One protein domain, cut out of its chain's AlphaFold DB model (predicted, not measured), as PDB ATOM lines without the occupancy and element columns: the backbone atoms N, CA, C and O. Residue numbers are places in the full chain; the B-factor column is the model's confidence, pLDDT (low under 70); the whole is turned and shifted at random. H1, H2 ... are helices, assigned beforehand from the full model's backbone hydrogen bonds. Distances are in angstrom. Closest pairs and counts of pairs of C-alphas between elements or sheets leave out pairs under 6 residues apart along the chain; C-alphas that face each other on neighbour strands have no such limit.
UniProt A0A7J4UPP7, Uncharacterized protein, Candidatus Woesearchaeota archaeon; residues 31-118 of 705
ATOM      1  N   PRO A  31     -21.048 -58.389 -22.591       53.00
ATOM      2  CA  PRO A  31     -21.527 -58.620 -21.232       53.00
ATOM      3  C   PRO A  31     -22.863 -57.899 -21.052       53.00
ATOM      4  O   PRO A  31     -22.918 -56.675 -21.162       53.00
ATOM      5  N   GLN A  32     -23.951 -58.639 -20.799       54.69
ATOM      6  CA  GLN A  32     -25.300 -58.057 -20.690       54.69
ATOM      7  C   GLN A  32     -25.450 -57.080 -19.512       54.69
ATOM      8  O   GLN A  32     -26.494 -56.451 -19.364       54.69
ATOM      9  N   ASP A  33     -24.397 -56.919 -18.712       66.75
ATOM     10  CA  ASP A  33     -24.289 -55.918 -17.669       66.75
ATOM     11  C   ASP A  33     -22.819 -55.509 -17.469       66.75
ATOM     12  O   ASP A  33     -22.136 -55.964 -16.551       66.75
ATOM     13  N   LEU A  34     -22.298 -54.684 -18.385       70.62
ATOM     14  CA  LEU A  34     -20.936 -54.134 -18.308       70.62
ATOM     15  C   LEU A  34     -20.650 -53.468 -16.952       70.62
ATOM     16  O   LEU A  34     -19.548 -53.609 -16.430       70.62
ATOM     17  N   ALA A  35     -21.645 -52.804 -16.354       74.12
ATOM     18  CA  ALA A  35     -21.500 -52.140 -15.063       74.12
ATOM     19  C   ALA A  35     -21.271 -53.132 -13.908       74.12
ATOM     20  O   ALA A  35     -20.440 -52.877 -13.043       74.12
ATOM     21  N   ASN A  36     -21.930 -54.292 -13.913       77.75
ATOM     22  CA  ASN A  36     -21.705 -55.332 -12.900       77.75
ATOM     23  C   ASN A  36     -20.521 -56.270 -13.222       77.75
ATOM     24  O   ASN A  36     -20.145 -57.106 -12.396       77.75
ATOM     25  N   GLY A  37     -19.928 -56.144 -14.415       76.94
ATOM     26  CA  GLY A  37     -18.870 -57.022 -14.913       76.94
ATOM     27  C   GLY A  37     -17.457 -56.694 -14.425       76.94
ATOM     28  O   GLY A  37     -16.631 -57.598 -14.373       76.94
ATOM     29  N   PHE A  38     -17.154 -55.453 -14.026       85.62
ATOM     30  CA  PHE A  38     -15.768 -55.034 -13.745       85.62
ATOM     31  C   PHE A  38     -15.072 -55.825 -12.623       85.62
ATOM     32  O   PHE A  38     -13.876 -56.096 -12.737       85.62
ATOM     33  N   ALA A  39     -15.819 -56.262 -11.603       77.12
ATOM     34  CA  ALA A  39     -15.289 -57.044 -10.481       77.12
ATOM     35  C   ALA A  39     -15.048 -58.531 -10.809       77.12
ATOM     36  O   ALA A  39     -14.246 -59.195 -10.157       77.12
ATOM     37  N   ASN A  40     -15.772 -59.088 -11.790       76.12
ATOM     38  CA  ASN A  40     -15.915 -60.545 -11.943       76.12
ATOM     39  C   ASN A  40     -15.720 -61.066 -13.379       76.12
ATOM     40  O   ASN A  40     -15.625 -62.279 -13.569       76.12
ATOM     41  N   ASP A  41     -15.661 -60.193 -14.389       80.69
ATOM     42  CA  ASP A  41     -15.552 -60.553 -15.806       80.69
ATOM     43  C   ASP A  41     -14.460 -59.720 -16.515       80.69
ATOM     44  O   ASP A  41     -14.658 -58.534 -16.798       80.69
ATOM     45  N   PRO A  42     -13.309 -60.327 -16.877       79.00
ATOM     46  CA  PRO A  42     -12.248 -59.657 -17.633       79.00
ATOM     47  C   PRO A  42     -12.712 -59.038 -18.961       79.00
ATOM     48  O   PRO A  42     -12.090 -58.087 -19.438       79.00
ATOM     49  N   ARG A  43     -13.809 -59.533 -19.554       81.88
ATOM     50  CA  ARG A  43     -14.358 -59.003 -20.811       81.88
ATOM     51  C   ARG A  43     -14.927 -57.597 -20.654       81.88
ATOM     52  O   ARG A  43     -14.908 -56.848 -21.625       81.88
ATOM     53  N   ALA A  44     -15.373 -57.209 -19.455       84.06
ATOM     54  CA  ALA A  44     -15.839 -55.845 -19.199       84.06
ATOM     55  C   ALA A  44     -14.706 -54.821 -19.374       84.06
ATOM     56  O   ALA A  44     -14.897 -53.772 -19.987       84.06
ATOM     57  N   TRP A  45     -13.498 -55.172 -18.922       88.94
ATOM     58  CA  TRP A  45     -12.308 -54.352 -19.122       88.94
ATOM     59  C   TRP A  45     -11.852 -54.321 -20.585       88.94
ATOM     60  O   TRP A  45     -11.518 -53.253 -21.087       88.94
ATOM     61  N   ASN A  46     -11.875 -55.457 -21.291       87.88
ATOM     62  CA  ASN A  46     -11.516 -55.493 -22.715       87.88
ATOM     63  C   ASN A  46     -12.478 -54.651 -23.566       87.88
ATOM     64  O   ASN A  46     -12.030 -53.911 -24.434       87.88
ATOM     65  N   ALA A  47     -13.779 -54.693 -23.265       87.31
ATOM     66  CA  ALA A  47     -14.787 -53.923 -23.986       87.31
ATOM     67  C   ALA A  47     -14.542 -52.407 -23.910       87.31
ATOM     68  O   ALA A  47     -14.682 -51.722 -24.922       87.31
ATOM     69  N   ILE A  48     -14.148 -51.873 -22.745       88.88
ATOM     70  CA  ILE A  48     -13.832 -50.440 -22.626       88.88
ATOM     71  C   ILE A  48     -12.465 -50.073 -23.223       88.88
ATOM     72  O   ILE A  48     -12.305 -48.942 -23.667       88.88
ATOM     73  N   VAL A  49     -11.502 -51.001 -23.285       89.88
ATOM     74  CA  VAL A  49     -10.221 -50.796 -23.992       89.88
ATOM     75  C   VAL A  49     -10.445 -50.725 -25.508       89.88
ATOM     76  O   VAL A  49      -9.897 -49.852 -26.179       89.88
ATOM     77  N   GLU A  50     -11.272 -51.622 -26.049       87.81
ATOM     78  CA  GLU A  50     -11.616 -51.676 -27.475       87.81
ATOM     79  C   GLU A  50     -12.553 -50.535 -27.895       87.81
ATOM     80  O   GLU A  50     -12.483 -50.060 -29.030       87.81
ATOM     81  N   ASN A  51     -13.417 -50.072 -26.985       89.88
ATOM     82  CA  ASN A  51     -14.359 -48.986 -27.226       89.88
ATOM     83  C   ASN A  51     -14.526 -48.087 -25.991       89.88
ATOM     84  O   ASN A  51     -15.465 -48.221 -25.202       89.88
ATOM     85  N   THR A  52     -13.644 -47.102 -25.854       89.50
ATOM     86  CA  THR A  52     -13.654 -46.170 -24.718       89.50
ATOM     87  C   THR A  52     -14.875 -45.251 -24.675       89.50
ATOM     88  O   THR A  52     -15.197 -44.715 -23.614       89.50
ATOM     89  N   ALA A  53     -15.631 -45.113 -25.773       87.75
ATOM     90  CA  ALA A  53     -16.882 -44.349 -25.787       87.75
ATOM     91  C   ALA A  53     -17.951 -44.943 -24.848       87.75
ATOM     92  O   ALA A  53     -18.880 -44.233 -24.451       87.75
ATOM     93  N   LEU A  54     -17.803 -46.211 -24.443       90.00
ATOM     94  CA  LEU A  54     -18.632 -46.840 -23.411       90.00
ATOM     95  C   LEU A  54     -18.543 -46.116 -22.056       90.00
ATOM     96  O   LEU A  54     -19.511 -46.137 -21.300       90.00
ATOM     97  N   LEU A  55     -17.448 -45.395 -21.775       91.81
ATOM     98  CA  LEU A  55     -17.309 -44.549 -20.581       91.81
ATOM     99  C   LEU A  55     -18.254 -43.331 -20.582       91.81
ATOM    100  O   LEU A  55     -18.385 -42.655 -19.566       91.81
ATOM    101  N   ASN A  56     -18.948 -43.034 -21.686       89.12
ATOM    102  CA  ASN A  56     -19.985 -41.998 -21.702       89.12
ATOM    103  C   ASN A  56     -21.285 -42.442 -20.992       89.12
ATOM    104  O   ASN A  56     -22.108 -41.600 -20.609       89.12
ATOM    105  N   ASP A  57     -21.491 -43.755 -20.813       91.19
ATOM    106  CA  ASP A  57     -22.589 -44.279 -19.999       91.19
ATOM    107  C   ASP A  57     -22.271 -44.059 -18.506       91.19
ATOM    108  O   ASP A  57     -21.236 -44.518 -18.021       91.19
ATOM    109  N   PRO A  58     -23.140 -43.372 -17.742       89.88
ATOM    110  CA  PRO A  58     -22.854 -43.014 -16.355       89.88
ATOM    111  C   PRO A  58     -22.751 -44.237 -15.433       89.88
ATOM    112  O   PRO A  58     -22.059 -44.180 -14.421       89.88
ATOM    113  N   THR A  59     -23.429 -45.335 -15.763       89.50
ATOM    114  CA  THR A  59     -23.405 -46.577 -14.984       89.50
ATOM    115  C   THR A  59     -22.076 -47.291 -15.190       89.50
ATOM    116  O   THR A  59     -21.443 -47.695 -14.219       89.50
ATOM    117  N   VAL A  60     -21.624 -47.374 -16.447       90.50
ATOM    118  CA  VAL A  60     -20.329 -47.964 -16.814       90.50
ATOM    119  C   VAL A  60     -19.180 -47.128 -16.251       90.50
ATOM    120  O   VAL A  60     -18.282 -47.683 -15.629       90.50
ATOM    121  N   LEU A  61     -19.240 -45.800 -16.397       92.94
ATOM    122  CA  LEU A  61     -18.246 -44.866 -15.866       92.94
ATOM    123  C   LEU A  61     -18.084 -45.005 -14.351       92.94
ATOM    124  O   LEU A  61     -16.971 -45.160 -13.852       92.94
ATOM    125  N   ASN A  62     -19.193 -44.960 -13.609       91.50
ATOM    126  CA  ASN A  62     -19.147 -45.065 -12.155       91.50
ATOM    127  C   ASN A  62     -18.648 -46.441 -11.712       91.50
ATOM    128  O   ASN A  62     -17.808 -46.506 -10.821       91.50
ATOM    129  N   ALA A  63     -19.110 -47.517 -12.353       91.31
ATOM    130  CA  ALA A  63     -18.663 -48.863 -12.025       91.31
ATOM    131  C   ALA A  63     -17.162 -49.067 -12.286       91.31
ATOM    132  O   ALA A  63     -16.471 -49.599 -11.423       91.31
ATOM    133  N   ALA A  64     -16.638 -48.580 -13.418       92.31
ATOM    134  CA  ALA A  64     -15.216 -48.669 -13.750       92.31
ATOM    135  C   ALA A  64     -14.340 -47.934 -12.718       92.31
ATOM    136  O   ALA A  64     -13.420 -48.520 -12.149       92.31
ATOM    137  N   PHE A  65     -14.682 -46.675 -12.406       93.56
ATOM    138  CA  PHE A  65     -13.961 -45.867 -11.414       93.56
ATOM    139  C   PHE A  65     -14.065 -46.423  -9.984       93.56
ATOM    140  O   PHE A  65     -13.130 -46.255  -9.205       93.56
ATOM    141  N   SER A  66     -15.199 -47.027  -9.613       92.44
ATOM    142  CA  SER A  66     -15.396 -47.623  -8.285       92.44
ATOM    143  C   SER A  66     -14.645 -48.937  -8.097       92.44
ATOM    144  O   SER A  66     -14.243 -49.224  -6.973       92.44
ATOM    145  N   GLU A  67     -14.470 -49.718  -9.163       94.62
ATOM    146  CA  GLU A  67     -13.768 -50.999  -9.102       94.62
ATOM    147  C   GLU A  67     -12.246 -50.820  -9.156       94.62
ATOM    148  O   GLU A  67     -11.536 -51.269  -8.261       94.62
ATOM    149  N   ASP A  68     -11.735 -50.145 -10.191       92.94
ATOM    150  CA  ASP A  68     -10.296 -49.930 -10.366       92.94
ATOM    151  C   ASP A  68     -10.020 -48.556 -10.986       92.94
ATOM    152  O   ASP A  68      -9.998 -48.358 -12.208       92.94
ATOM    153  N   LEU A  69      -9.792 -47.589 -10.096       93.69
ATOM    154  CA  LEU A  69      -9.456 -46.211 -10.434       93.69
ATOM    155  C   LEU A  69      -8.205 -46.125 -11.319       93.69
ATOM    156  O   LEU A  69      -8.229 -45.453 -12.350       93.69
ATOM    157  N   ARG A  70      -7.120 -46.816 -10.940       92.38
ATOM    158  CA  ARG A  70      -5.831 -46.729 -11.644       92.38
ATOM    159  C   ARG A  70      -5.936 -47.314 -13.046       92.38
ATOM    160  O   ARG A  70      -5.458 -46.700 -13.996       92.38
ATOM    161  N   ARG A  71      -6.601 -48.462 -13.202       93.19
ATOM    162  CA  ARG A  71      -6.813 -49.080 -14.518       93.19
ATOM    163  C   ARG A  71      -7.710 -48.236 -15.414       93.19
ATOM    164  O   ARG A  71      -7.404 -48.078 -16.593       93.19
ATOM    165  N   THR A  72      -8.784 -47.674 -14.865       94.44
ATOM    166  CA  THR A  72      -9.683 -46.790 -15.622       94.44
ATOM    167  C   THR A  72      -8.943 -45.553 -16.126       94.44
ATOM    168  O   THR A  72      -9.081 -45.179 -17.289       94.44
ATOM    169  N   ILE A  73      -8.098 -44.956 -15.286       95.38
ATOM    170  CA  ILE A  73      -7.286 -43.799 -15.665       95.38
ATOM    171  C   ILE A  73      -6.195 -44.166 -16.674       95.38
ATOM    172  O   ILE A  73      -5.990 -43.406 -17.614       95.38
ATOM    173  N   GLY A  74      -5.572 -45.344 -16.565       94.88
ATOM    174  CA  GLY A  74      -4.644 -45.843 -17.586       94.88
ATOM    175  C   GLY A  74      -5.297 -45.965 -18.969       94.88
ATOM    176  O   GLY A  74      -4.716 -45.558 -19.968       94.88
ATOM    177  N   ILE A  75      -6.553 -46.419 -19.029       94.75
ATOM    178  CA  ILE A  75      -7.325 -46.484 -20.285       94.75
ATOM    179  C   ILE A  75      -7.607 -45.079 -20.839       94.75
ATOM    180  O   ILE A  75      -7.498 -44.857 -22.045       94.75
ATOM    181  N   ILE A  76      -7.938 -44.117 -19.970       96.38
ATOM    182  CA  ILE A  76      -8.093 -42.706 -20.358       96.38
ATOM    183  C   ILE A  76      -6.760 -42.141 -20.866       96.38
ATOM    184  O   ILE A  76      -6.748 -41.419 -21.854       96.38
ATOM    185  N   ASN A  77      -5.633 -42.487 -20.246       96.94
ATOM    186  CA  ASN A  77      -4.305 -42.058 -20.679       96.94
ATOM    187  C   ASN A  77      -3.927 -42.603 -22.061       96.94
ATOM    188  O   ASN A  77      -3.359 -41.871 -22.867       96.94
ATOM    189  N   ASP A  78      -4.276 -43.854 -22.353       96.38
ATOM    190  CA  ASP A  78      -4.042 -44.460 -23.666       96.38
ATOM    191  C   ASP A  78      -4.950 -43.854 -24.757       96.38
ATOM    192  O   ASP A  78      -4.595 -43.852 -25.938       96.38
ATOM    193  N   GLN A  79      -6.115 -43.309 -24.377       95.44
ATOM    194  CA  GLN A  79      -7.064 -42.631 -25.271       95.44
ATOM    195  C   GLN A  79      -7.564 -41.296 -24.676       95.44
ATOM    196  O   GLN A  79      -8.737 -41.168 -24.298       95.44
ATOM    197  N   PRO A  80      -6.709 -40.259 -24.627       95.75
ATOM    198  CA  PRO A  80      -6.978 -39.026 -23.878       95.75
ATOM    199  C   PRO A  80      -8.128 -38.189 -24.453       95.75
ATOM    200  O   PRO A  80      -8.741 -37.397 -23.738       95.75
ATOM    201  N   SER A  81      -8.502 -38.412 -25.718       95.06
ATOM    202  CA  SER A  81      -9.670 -37.784 -26.355       95.06
ATOM    203  C   SER A  81     -10.996 -38.112 -25.659       95.06
ATOM    204  O   SER A  81     -11.977 -37.388 -25.836       95.06
ATOM    205  N   THR A  82     -11.045 -39.157 -24.829       94.56
ATOM    206  CA  THR A  82     -12.202 -39.488 -23.985       94.56
ATOM    207  C   THR A  82     -12.558 -38.380 -22.993       94.56
ATOM    208  O   THR A  82     -13.732 -38.231 -22.655       94.56
ATOM    209  N   LEU A  83     -11.593 -37.546 -22.587       96.38
ATOM    210  CA  LEU A  83     -11.825 -36.384 -21.724       96.38
ATOM    211  C   LEU A  83     -12.586 -35.242 -22.417       96.38
ATOM    212  O   LEU A  83     -13.082 -34.350 -21.736       96.38
ATOM    213  N   SER A  84     -12.788 -35.293 -23.738       94.88
ATOM    214  CA  SER A  84     -13.719 -34.385 -24.429       94.88
ATOM    215  C   SER A  84     -15.193 -34.657 -24.075       94.88
ATOM    216  O   SER A  84     -16.067 -33.823 -24.316       94.88
ATOM    217  N   LEU A  85     -15.495 -35.820 -23.481       94.25
ATOM    218  CA  LEU A  85     -16.830 -36.181 -23.015       94.25
ATOM    219  C   LEU A  85     -17.092 -35.546 -21.632       94.25
ATOM    220  O   LEU A  85     -16.453 -35.945 -20.655       94.25
ATOM    221  N   PRO A  86     -18.081 -34.635 -21.475       93.56
ATOM    222  CA  PRO A  86     -18.242 -33.848 -20.245       93.56
ATOM    223  C   PRO A  86     -18.404 -34.671 -18.960       93.56
ATOM    224  O   PRO A  86     -17.966 -34.255 -17.889       93.56
ATOM    225  N   ARG A  87     -19.037 -35.848 -19.050       93.94
ATOM    226  CA  ARG A  87     -19.245 -36.743 -17.900       93.94
ATOM    227  C   ARG A  87     -17.955 -37.417 -17.457       93.94
ATOM    228  O   ARG A  87     -17.699 -37.477 -16.258       93.94
ATOM    229  N   VAL A  88     -17.161 -37.885 -18.420       95.50
ATOM    230  CA  VAL A  88     -15.856 -38.501 -18.163       95.50
ATOM    231  C   VAL A  88     -14.931 -37.457 -17.552       95.50
ATOM    232  O   VAL A  88     -14.376 -37.710 -16.489       95.50
ATOM    233  N   LEU A  89     -14.876 -36.253 -18.136       96.31
ATOM    234  CA  LEU A  89     -14.101 -35.138 -17.598       96.31
ATOM    235  C   LEU A  89     -14.503 -34.793 -16.164       96.31
ATOM    236  O   LEU A  89     -13.646 -34.732 -15.297       96.31
ATOM    237  N   THR A  90     -15.802 -34.627 -15.894       95.62
ATOM    238  CA  THR A  90     -16.302 -34.291 -14.547       95.62
ATOM    239  C   THR A  90     -15.937 -35.365 -13.522       95.62
ATOM    240  O   THR A  90     -15.553 -35.047 -12.400       95.62
ATOM    241  N   ARG A  91     -16.067 -36.648 -13.884       95.12
ATOM    242  CA  ARG A  91     -15.721 -37.752 -12.983       95.12
ATOM    243  C   ARG A  91     -14.216 -37.824 -12.737       95.12
ATOM    244  O   ARG A  91     -13.811 -38.016 -11.596       95.12
ATOM    245  N   PHE A  92     -13.418 -37.657 -13.789       96.38
ATOM    246  CA  PHE A  92     -11.961 -37.625 -13.717       96.38
ATOM    247  C   PHE A  92     -11.476 -36.472 -12.827       96.38
ATOM    248  O   PHE A  92     -10.726 -36.707 -11.888       96.38
ATOM    249  N   ASP A  93     -12.001 -35.260 -13.038       96.25
ATOM    250  CA  ASP A  93     -11.721 -34.045 -12.256       96.25
ATOM    251  C   ASP A  93     -11.960 -34.247 -10.748       96.25
ATOM    252  O   ASP A  93     -11.129 -33.882  -9.917       96.25
ATOM    253  N   GLN A  94     -13.063 -34.915 -10.384       95.38
ATOM    254  CA  GLN A  94     -13.394 -35.234  -8.989       95.38
ATOM    255  C   GLN A  94     -12.396 -36.180  -8.319       95.38
ATOM    256  O   GLN A  94     -12.176 -36.067  -7.113       95.38
ATOM    257  N   GLU A  95     -11.849 -37.147  -9.057       95.50
ATOM    258  CA  GLU A  95     -10.864 -38.082  -8.505       95.50
ATOM    259  C   GLU A  95      -9.465 -37.464  -8.474       95.50
ATOM    260  O   GLU A  95      -8.751 -37.637  -7.492       95.50
ATOM    261  N   VAL A  96      -9.112 -36.651  -9.471       95.50
ATOM    262  CA  VAL A  96      -7.868 -35.867  -9.478       95.50
ATOM    263  C   VAL A  96      -7.805 -34.896  -8.294       95.50
ATOM    264  O   VAL A  96      -6.765 -34.792  -7.654       95.50
ATOM    265  N   ALA A  97      -8.917 -34.246  -7.933       94.19
ATOM    266  CA  ALA A  97      -8.989 -33.385  -6.745       94.19
ATOM    267  C   ALA A  97      -8.777 -34.142  -5.414       94.19
ATOM    268  O   ALA A  97      -8.555 -33.525  -4.375       94.19
ATOM    269  N   ARG A  98      -8.868 -35.480  -5.416       94.88
ATOM    270  CA  ARG A  98      -8.577 -36.330  -4.247       94.88
ATOM    271  C   ARG A  98      -7.166 -36.904  -4.281       94.88
ATOM    272  O   ARG A  98      -6.586 -37.110  -3.217       94.88
ATOM    273  N   ASP A  99      -6.648 -37.185  -5.472       95.56
ATOM    274  CA  ASP A  99      -5.312 -37.730  -5.689       95.56
ATOM    275  C   ASP A  99      -4.705 -37.197  -6.998       95.56
ATOM    276  O   ASP A  99      -4.975 -37.686  -8.097       95.56
ATOM    277  N   VAL A 100      -3.831 -36.197  -6.878       95.81
ATOM    278  CA  VAL A 100      -3.135 -35.595  -8.026       95.81
ATOM    279  C   VAL A 100      -2.111 -36.528  -8.672       95.81
ATOM    280  O   VAL A 100      -1.720 -36.298  -9.817       95.81
ATOM    281  N   GLN A 101      -1.683 -37.605  -7.995       95.38
ATOM    282  CA  GLN A 101      -0.745 -38.566  -8.590       95.38
ATOM    283  C   GLN A 101      -1.348 -39.253  -9.812       95.38
ATOM    284  O   GLN A 101      -0.618 -39.637 -10.723       95.38
ATOM    285  N   LEU A 102      -2.678 -39.310  -9.888       94.81
ATOM    286  CA  LEU A 102      -3.391 -39.810 -11.054       94.81
ATOM    287  C   LEU A 102      -3.060 -39.014 -12.325       94.81
ATOM    288  O   LEU A 102      -3.028 -39.609 -13.397       94.81
ATOM    289  N   LEU A 103      -2.762 -37.711 -12.220       95.19
ATOM    290  CA  LEU A 103      -2.271 -36.903 -13.343       95.19
ATOM    291  C   LEU A 103      -0.798 -37.193 -13.651       95.19
ATOM    292  O   LEU A 103      -0.433 -37.388 -14.806       95.19
ATOM    293  N   ASN A 104       0.059 -37.215 -12.628       95.56
ATOM    294  CA  ASN A 104       1.509 -37.326 -12.818       95.56
ATOM    295  C   ASN A 104       1.949 -38.712 -13.311       95.56
ATOM    296  O   ASN A 104       2.911 -38.812 -14.068       95.56
ATOM    297  N   GLU A 105       1.233 -39.773 -12.929       96.06
ATOM    298  CA  GLU A 105       1.440 -41.128 -13.454       96.06
ATOM    299  C   GLU A 105       0.921 -41.278 -14.907       96.06
ATOM    300  O   GLU A 105       1.272 -42.245 -15.582       96.06
ATOM    301  N   ASN A 106       0.112 -40.330 -15.406       97.38
ATOM    302  CA  ASN A 106      -0.623 -40.420 -16.675       97.38
ATOM    303  C   ASN A 106      -0.523 -39.115 -17.498       97.38
ATOM    304  O   ASN A 106      -1.496 -38.359 -17.611       97.38
ATOM    305  N   PRO A 107       0.643 -38.824 -18.104       96.38
ATOM    306  CA  PRO A 107       0.922 -37.525 -18.720       96.38
ATOM    307  C   PRO A 107       0.009 -37.181 -19.907       96.38
ATOM    308  O   PRO A 107      -0.320 -36.012 -20.101       96.38
ATOM    309  N   ALA A 108      -0.448 -38.167 -20.688       97.06
ATOM    310  CA  ALA A 108      -1.347 -37.907 -21.815       97.06
ATOM    311  C   ALA A 108      -2.755 -37.525 -21.333       97.06
ATOM    312  O   ALA A 108      -3.371 -36.609 -21.884       97.06
ATOM    313  N   ALA A 109      -3.239 -38.172 -20.264       96.69
ATOM    314  CA  ALA A 109      -4.481 -37.776 -19.603       96.69
ATOM    315  C   ALA A 109      -4.356 -36.389 -18.957       96.69
ATOM    316  O   ALA A 109      -5.277 -35.588 -19.082       96.69
ATOM    317  N   ARG A 110      -3.219 -36.068 -18.321       96.88
ATOM    318  CA  ARG A 110      -2.968 -34.740 -17.735       96.88
ATOM    319  C   ARG A 110      -3.008 -33.628 -18.776       96.88
ATOM    320  O   ARG A 110      -3.707 -32.636 -18.570       96.88
ATOM    321  N   HIS A 111      -2.324 -33.815 -19.903       97.06
ATOM    322  CA  HIS A 111      -2.344 -32.855 -21.002       97.06
ATOM    323  C   HIS A 111      -3.771 -32.616 -21.522       97.06
ATOM    324  O   HIS A 111      -4.207 -31.471 -21.649       97.06
ATOM    325  N   ALA A 112      -4.544 -33.684 -21.750       96.88
ATOM    326  CA  ALA A 112      -5.937 -33.553 -22.171       96.88
ATOM    327  C   ALA A 112      -6.854 -32.974 -21.083       96.88
ATOM    328  O   ALA A 112      -7.776 -32.235 -21.409       96.88
ATOM    329  N   TRP A 113      -6.601 -33.240 -19.801       97.50
ATOM    330  CA  TRP A 113      -7.353 -32.646 -18.697       97.50
ATOM    331  C   TRP A 113      -7.174 -31.124 -18.653       97.50
ATOM    332  O   TRP A 113      -8.179 -30.413 -18.675       97.50
ATOM    333  N   PHE A 114      -5.937 -30.613 -18.699       97.56
ATOM    334  CA  PHE A 114      -5.683 -29.167 -18.800       97.56
ATOM    335  C   PHE A 114      -6.344 -28.556 -20.045       97.56
ATOM    336  O   PHE A 114      -7.046 -27.539 -19.948       97.56
ATOM    337  N   SER A 115      -6.183 -29.211 -21.199       97.00
ATOM    338  CA  SER A 115      -6.697 -28.727 -22.483       97.00
ATOM    339  C   SER A 115      -8.223 -28.700 -22.533       97.00
ATOM    340  O   SER A 115      -8.819 -27.726 -22.993       97.00
ATOM    341  N   GLU A 116      -8.898 -29.726 -22.017       96.75
ATOM    342  CA  GLU A 116     -10.355 -29.807 -22.086       96.75
ATOM    343  C   GLU A 116     -11.035 -28.987 -20.991       96.75
ATOM    344  O   GLU A 116     -11.987 -28.255 -21.289       96.75
ATOM    345  N   ARG A 117     -10.529 -29.060 -19.750       95.31
ATOM    346  CA  ARG A 117     -11.150 -28.452 -18.565       95.31
ATOM    347  C   ARG A 117     -10.941 -26.948 -18.468       95.31
ATOM    348  O   ARG A 117     -11.883 -26.246 -18.092       95.31
ATOM    349  N   PHE A 118      -9.727 -26.488 -18.767       96.44
ATOM    350  CA  PHE A 118      -9.291 -25.106 -18.535       96.44
ATOM    351  C   PHE A 118      -8.822 -24.399 -19.806       96.44
ATOM    352  O   PHE A 118      -8.635 -23.189 -19.789       96.44
TER     353      PHE A 118
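What this domain is: This is residues 31 to 118 of the 705 residues of an uncharacterized protein of Candidatus Woesearchaeota archaeon (UniProt A0A7J4UPP7). Nine short helices are wound in stacked turns, a small solenoid: H2, H3 and H4 make one three-sided turn, H5, H6 and H7 the next, with H1 alone at one end and H8 and H9 as an incomplete turn at the other. Along its length the helices form three rows: H1, H4 and H7; H2, H5 and H8; H3, H6 and H9. The printed part has 88 residues, with helices H1 to H9 in that order and no named strand, so the class is all helix. It is compact, with a radius of gyration of the C-alphas of 12.1 A, and its outline is elongated, spanning 37 by 21 by 19 A.

How they stand to each other: H1, residues 34 to 37, touches H4, residues 58 to 67, closest at the C-alphas of Ala 35 and Val 60, 4.7 A apart. H2, residues 42 to 50, is close to but not clearly touching H5, residues 69 to 78; their closest C-alphas, of Val 49 and Ile 75, are 6.4 A apart, and they run the same way at a shallow tilt of 30 degrees. H3, residues 52 to 56, only just touches H6, residues 80 to 84, with 3 pairs of C-alphas within 8 A, the closest being Thr 52 and Thr 82 at 6.9 A. H4 is close to but not clearly touching H7, residues 86 to 96, running the same way at a shallow tilt of 22 degrees; the closest C-alphas, of Leu 61 and Val 88, are 7.2 A apart. H5 is also close to but not clearly touching H8, residues 101 to 104, with the C-alphas of Ile 73 and Leu 102 closest at 7.2 A. H6 touches H9, residues 107 to 117, closest at the C-alphas of Pro 80 and Ala 109, 5.1 A. H5 and H9 touch and are about perpendicular, at 86 degrees, with the C-alphas of Asn 77 and Ala 109 closest at 4.4 A. H1 and H9 are apart. Each O i to N i+4 pair is within hydrogen-bond range in H2, H4, H5, H7 and H9; H3 and H6 each have 0 of 1, but 2 of 2 O i to N i+3 pairs, and H1 and H8 are too short for an i+4 pair.

Where its parts are: H1 begins at C-alpha 34, (-20.936, -54.134, -18.308). H2 measures 12.7 A from first to last C-alpha, H4 14.1 A, H5 14.4 A, and H7 and H9 15.1 A each. H9 ends at C-alpha 117, (-11.150, -28.452, -18.565).

The domain as a whole: The two C-alphas farthest apart, of Gln 32 and Phe 118, are 36.7 A apart. The printed part has no cut, and the eight links between successive helices are tight. The mean pLDDT of the printed part is 90.8; residues 31 to 33 are under 70.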